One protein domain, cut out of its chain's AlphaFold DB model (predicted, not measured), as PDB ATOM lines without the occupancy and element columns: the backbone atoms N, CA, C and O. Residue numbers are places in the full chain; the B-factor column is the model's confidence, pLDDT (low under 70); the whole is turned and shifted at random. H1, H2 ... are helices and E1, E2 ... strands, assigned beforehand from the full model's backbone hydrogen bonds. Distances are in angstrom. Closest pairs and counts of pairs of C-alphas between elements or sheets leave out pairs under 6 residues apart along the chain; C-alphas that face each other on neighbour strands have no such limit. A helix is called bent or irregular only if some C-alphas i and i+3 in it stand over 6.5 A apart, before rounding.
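This is residues 3 to 44 of the 54 residues of a protein of Gammaproteobacteria bacterium (UniProt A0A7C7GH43). The first half of the printed part folds into a loop of chain, residues 3 to 21, in which residues 3 to 4 pair with residues 20 to 21 of E1; one long helix, H1, folds back along one side of this loop. The printed part has 42 residues with one named strand and one named helix, in the order E1, H1. Its class is mostly helix, with under half of the residues in named elements. It is compact, with a radius of gyration of the C-alphas of 10.2 A, and only just elongated, spanning 29 by 20 by 12 A.

Residues 3 to 18 hold no named element, and their C-alphas lie 5 to 15 A from the mean of all C-alphas. Residues 3 to 4 make a short parallel pairing with residues 20 to 21 of E1, the strand of residues 19 to 21, which pairs with no named strand. A tight link of 5 residues joins E1 to H1, the helix of residues 27 to 42. The closest C-alphas of E1 and H1 are those of Glu 21 and Gly 33, 7.6 A apart, and their centres are 11.6 A apart. In H1 every O i to N i+4 pair is within hydrogen-bond range.

The printed part begins with C-alpha 3 at (9.203, 82.676, 316.440). E1 begins with C-alpha 19 at (12.623, 86.736, 319.203). H1 runs 22.5 A from C-alpha 27 at (20.964, 78.506, 300.105) to C-alpha 42 at (23.022, 96.416, 313.520), and is not bent.

The two C-alphas farthest apart are those of Asn 15 and Glu 27, at 29.9 A. The C-alphas of Val 3 and Gly 44, the first and last printed residues, are 19.4 A apart. The printed part has no cut. Its mean pLDDT is 95.7, and no printed residue is under 70.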
ATOM      1  N   VAL A   3       8.402  83.553 317.298       96.44
ATOM      2  CA  VAL A   3       9.203  82.676 316.440       96.44
ATOM      3  C   VAL A   3       8.829  83.003 315.002       96.44
ATOM      4  O   VAL A   3       7.677  82.830 314.611       96.44
ATOM      5  N   SER A   4       9.782  83.528 314.241       96.38
ATOM      6  CA  SER A   4       9.574  83.973 312.867       96.38
ATOM      7  C   SER A   4      10.068  82.922 311.875       96.38
ATOM      8  O   SER A   4      11.170  82.389 312.006       96.38
ATOM      9  N   VAL A   5       9.241  82.660 310.864       94.56
ATOM     10  CA  VAL A   5       9.578  81.892 309.651       94.56
ATOM     11  C   VAL A   5       9.508  82.780 308.399       94.56
ATOM     12  O   VAL A   5       9.420  82.281 307.284       94.56
ATOM     13  N   ALA A   6       9.482  84.102 308.583       91.81
ATOM     14  CA  ALA A   6       9.352  85.060 307.496       91.81
ATOM     15  C   ALA A   6      10.689  85.289 306.772       91.81
ATOM     16  O   ALA A   6      11.769  85.210 307.357       91.81
ATOM     17  N   ASP A   7      10.613  85.674 305.498       92.75
ATOM     18  CA  ASP A   7      11.797  86.009 304.697       92.75
ATOM     19  C   ASP A   7      12.393  87.387 305.023       92.75
ATOM     20  O   ASP A   7      13.524  87.692 304.644       92.75
ATOM     21  N   ARG A   8      11.651  88.230 305.744       95.19
ATOM     22  CA  ARG A   8      12.068  89.571 306.174       95.19
ATOM     23  C   ARG A   8      12.127  89.646 307.700       95.19
ATOM     24  O   ARG A   8      11.411  88.887 308.351       95.19
ATOM     25  N   PRO A   9      12.971  90.523 308.270       95.88
ATOM     26  CA  PRO A   9      13.001  90.708 309.713       95.88
ATOM     27  C   PRO A   9      11.655  91.240 310.218       95.88
ATOM     28  O   PRO A   9      10.936  91.939 309.502       95.88
ATOM     29  N   VAL A  10      11.330  90.911 311.463       95.94
ATOM     30  CA  VAL A  10      10.188  91.479 312.177       95.94
ATOM     31  C   VAL A  10      10.584  92.884 312.608       95.94
ATOM     32  O   VAL A  10      11.441  93.034 313.469       95.94
ATOM     33  N   GLU A  11       9.997  93.917 312.009       95.00
ATOM     34  CA  GLU A  11      10.354  95.312 312.315       95.00
ATOM     35  C   GLU A  11       9.901  95.724 313.725       95.00
ATOM     36  O   GLU A  11      10.667  96.337 314.465       95.00
ATOM     37  N   ASP A  12       8.726  95.265 314.154       94.88
ATOM     38  CA  ASP A  12       8.155  95.534 315.483       94.88
ATOM     39  C   ASP A  12       8.645  94.550 316.564       94.88
ATOM     40  O   ASP A  12       7.928  94.235 317.521       94.88
ATOM     41  N   TYR A  13       9.860  94.007 316.420       94.19
ATOM     42  CA  TYR A  13      10.398  92.993 317.336       94.19
ATOM     43  C   TYR A  13      10.510  93.497 318.786       94.19
ATOM     44  O   TYR A  13      10.460  92.691 319.715       94.19
ATOM     45  N   SER A  14      10.616  94.814 318.991       93.44
ATOM     46  CA  SER A  14      10.676  95.461 320.307       93.44
ATOM     47  C   SER A  14       9.401  95.272 321.140       93.44
ATOM     48  O   SER A  14       9.456  95.360 322.366       93.44
ATOM     49  N   ASN A  15       8.273  94.921 320.511       96.06
ATOM     50  CA  ASN A  15       7.036  94.555 321.209       96.06
ATOM     51  C   ASN A  15       7.108  93.169 321.875       96.06
ATOM     52  O   ASN A  15       6.186  92.766 322.590       96.06
ATOM     53  N   PHE A  16       8.187  92.413 321.652       94.25
ATOM     54  CA  PHE A  16       8.364  91.071 322.184       94.25
ATOM     55  C   PHE A  16       9.602  90.991 323.074       94.25
ATOM     56  O   PHE A  16      10.698  91.372 322.689       94.25
ATOM     57  N   LEU A  17       9.453  90.360 324.242       93.38
ATOM     58  CA  LEU A  17      10.574  90.129 325.166       93.38
ATOM     59  C   LEU A  17      11.699  89.257 324.571       93.38
ATOM     60  O   LEU A  17      12.839  89.330 325.014       93.38
ATOM     61  N   ARG A  18      11.370  88.370 323.622       93.56
ATOM     62  CA  ARG A  18      12.321  87.482 322.936       93.56
ATOM     63  C   ARG A  18      11.854  87.216 321.514       93.56
ATOM     64  O   ARG A  18      10.650  87.018 321.302       93.56
ATOM     65  N   ILE A  19      12.811  87.112 320.601       94.75
ATOM     66  CA  ILE A  19      12.623  86.736 319.203       94.75
ATOM     67  C   ILE A  19      13.536  85.560 318.856       94.75
ATOM     68  O   ILE A  19      14.695  85.529 319.260       94.75
ATOM     69  N   ALA A  20      13.000  84.594 318.116       96.25
ATOM     70  CA  ALA A  20      13.764  83.534 317.477       96.25
ATOM     71  C   ALA A  20      13.461  83.534 315.976       96.25
ATOM     72  O   ALA A  20      12.301  83.540 315.569       96.25
ATOM     73  N   GLU A  21      14.505  83.520 315.155       96.94
ATOM     74  CA  GLU A  21      14.405  83.394 313.701       96.94
ATOM     75  C   GLU A  21      14.725  81.959 313.297       96.94
ATOM     76  O   GLU A  21      15.766  81.418 313.678       96.94
ATOM     77  N   VAL A  22      13.857  81.346 312.498       96.88
ATOM     78  CA  VAL A  22      14.140  80.040 311.904       96.88
ATOM     79  C   VAL A  22      14.910  80.248 310.603       96.88
ATOM     80  O   VAL A  22      14.559  81.085 309.768       96.88
ATOM     81  N   VAL A  23      15.981  79.476 310.429       96.62
ATOM     82  CA  VAL A  23      16.795  79.463 309.211       96.62
ATOM     83  C   VAL A  23      16.872  78.030 308.706       96.62
ATOM     84  O   VAL A  23      17.387  77.155 309.400       96.62
ATOM     85  N   GLY A  24      16.338  77.797 307.507       94.62
ATOM     86  CA  GLY A  24      16.399  76.500 306.840       94.62
ATOM     87  C   GLY A  24      17.775  76.184 306.242       94.62
ATOM     88  O   GLY A  24      18.728  76.966 306.330       94.62
ATOM     89  N   PHE A  25      17.893  75.001 305.642       93.75
ATOM     90  CA  PHE A  25      19.158  74.481 305.113       93.75
ATOM     91  C   PHE A  25      19.436  74.882 303.657       93.75
ATOM     92  O   PHE A  25      20.574  74.724 303.200       93.75
ATOM     93  N   GLY A  26      18.443  75.399 302.929       96.12
ATOM     94  CA  GLY A  26      18.593  75.851 301.549       96.12
ATOM     95  C   GLY A  26      19.425  77.131 301.432       96.12
ATOM     96  O   GLY A  26      19.460  77.961 302.338       96.12
ATOM     97  N   GLU A  27      20.096  77.332 300.297       97.25
ATOM     98  CA  GLU A  27      20.964  78.506 300.105       97.25
ATOM     99  C   GLU A  27      20.204  79.836 300.162       97.25
ATOM    100  O   GLU A  27      20.681  80.793 300.778       97.25
ATOM    101  N   ALA A  28      18.994  79.889 299.595       95.75
ATOM    102  CA  ALA A  28      18.128  81.063 299.689       95.75
ATOM    103  C   ALA A  28      17.736  81.361 301.145       95.75
ATOM    104  O   ALA A  28      17.820  82.505 301.591       95.75
ATOM    105  N   GLU A  29      17.397  80.326 301.915       95.50
ATOM    106  CA  GLU A  29      17.026  80.446 303.327       95.50
ATOM    107  C   GLU A  29      18.214  80.908 304.174       95.50
ATOM    108  O   GLU A  29      18.070  81.811 304.997       95.50
ATOM    109  N   LYS A  30      19.415  80.369 303.925       95.94
ATOM    110  CA  LYS A  30      20.652  80.819 304.575       95.94
ATOM    111  C   LYS A  30      20.968  82.274 304.248       95.94
ATOM    112  O   LYS A  30      21.366  83.025 305.136       95.94
ATOM    113  N   GLN A  31      20.822  82.683 302.986       96.75
ATOM    114  CA  GLN A  31      21.043  84.070 302.576       96.75
ATOM    115  C   GLN A  31      20.052  85.011 303.265       96.75
ATOM    116  O   GLN A  31      20.455  86.036 303.811       96.75
ATOM    117  N   SER A  32      18.780  84.624 303.287       96.56
ATOM    118  CA  SER A  32      17.704  85.339 303.967       96.56
ATOM    119  C   SER A  32      17.972  85.448 305.478       96.56
ATOM    120  O   SER A  32      17.955  86.542 306.045       96.56
ATOM    121  N   GLY A  33      18.372  84.344 306.120       97.19
ATOM    122  CA  GLY A  33      18.743  84.295 307.536       97.19
ATOM    123  C   GLY A  33      19.930  85.193 307.887       97.19
ATOM    124  O   GLY A  33      19.879  85.910 308.884       97.19
ATOM    125  N   ARG A  34      20.974  85.241 307.044       97.00
ATOM    126  CA  ARG A  34      22.106  86.174 307.219       97.00
ATOM    127  C   ARG A  34      21.656  87.635 307.189       97.00
ATOM    128  O   ARG A  34      22.138  88.432 307.994       97.00
ATOM    129  N   SER A  35      20.736  87.983 306.290       97.19
ATOM    130  CA  SER A  35      20.178  89.337 306.200       97.19
ATOM    131  C   SER A  35      19.395  89.711 307.461       97.19
ATOM    132  O   SER A  35      19.614  90.792 308.007       97.19
ATOM    133  N   ARG A  36      18.545  88.807 307.976       97.69
ATOM    134  CA  ARG A  36      17.801  89.025 309.233       97.69
ATOM    135  C   ARG A  36      18.730  89.123 310.443       97.69
ATOM    136  O   ARG A  36      18.596  90.044 311.237       97.69
ATOM    137  N   PHE A  37      19.737  88.254 310.539       97.38
ATOM    138  CA  PHE A  37      20.751  88.327 311.596       97.38
ATOM    139  C   PHE A  37      21.477  89.680 311.593       97.38
ATOM    140  O   PHE A  37      21.624  90.316 312.634       97.38
ATOM    141  N   LYS A  38      21.894  90.160 310.411       97.50
ATOM    142  CA  LYS A  38      22.524  91.477 310.263       97.50
ATOM    143  C   LYS A  38      21.599  92.603 310.730       97.50
ATOM    144  O   LYS A  38      22.068  93.476 311.448       97.50
ATOM    145  N   PHE A  39      20.317  92.566 310.363       97.44
ATOM    146  CA  PHE A  39      19.337  93.577 310.772       97.44
ATOM    147  C   PHE A  39      19.267  93.736 312.294       97.44
ATOM    148  O   PHE A  39      19.405  94.852 312.784       97.44
ATOM    149  N   TYR A  40      19.114  92.641 313.046       96.75
ATOM    150  CA  TYR A  40      19.027  92.725 314.508       96.75
ATOM    151  C   TYR A  40      20.366  93.121 315.147       96.75
ATOM    152  O   TYR A  40      20.398  93.940 316.064       96.75
ATOM    153  N   ARG A  41      21.489  92.603 314.633       96.62
ATOM    154  CA  ARG A  41      22.828  92.945 315.136       96.62
ATOM    155  C   ARG A  41      23.134  94.431 314.960       96.62
ATOM    156  O   ARG A  41      23.683  95.055 315.861       96.62
ATOM    157  N   ASP A  42      22.786  95.000 313.810       97.31
ATOM    158  CA  ASP A  42      23.022  96.416 313.520       97.31
ATOM    159  C   ASP A  42      22.177  97.347 314.416       97.31
ATOM    160  O   ASP A  42      22.494  98.526 314.544       97.31
ATOM    161  N   GLN A  43      21.144  96.815 315.078       95.50
ATOM    162  CA  GLN A  43      20.341  97.514 316.086       95.50
ATOM    163  C   GLN A  43      20.842  97.293 317.521       95.50
ATOM    164  O   GLN A  43      20.227  97.763 318.473       95.50
ATOM    165  N   GLY A  44      21.976  96.605 317.684       95.31
ATOM    166  CA  GLY A  44      22.627  96.397 318.975       95.31
ATOM    167  C   GLY A  44      22.114  95.193 319.761       95.31
ATOM    168  O   GLY A  44      22.432  95.081 320.941       95.31
TER     169      GLY A  44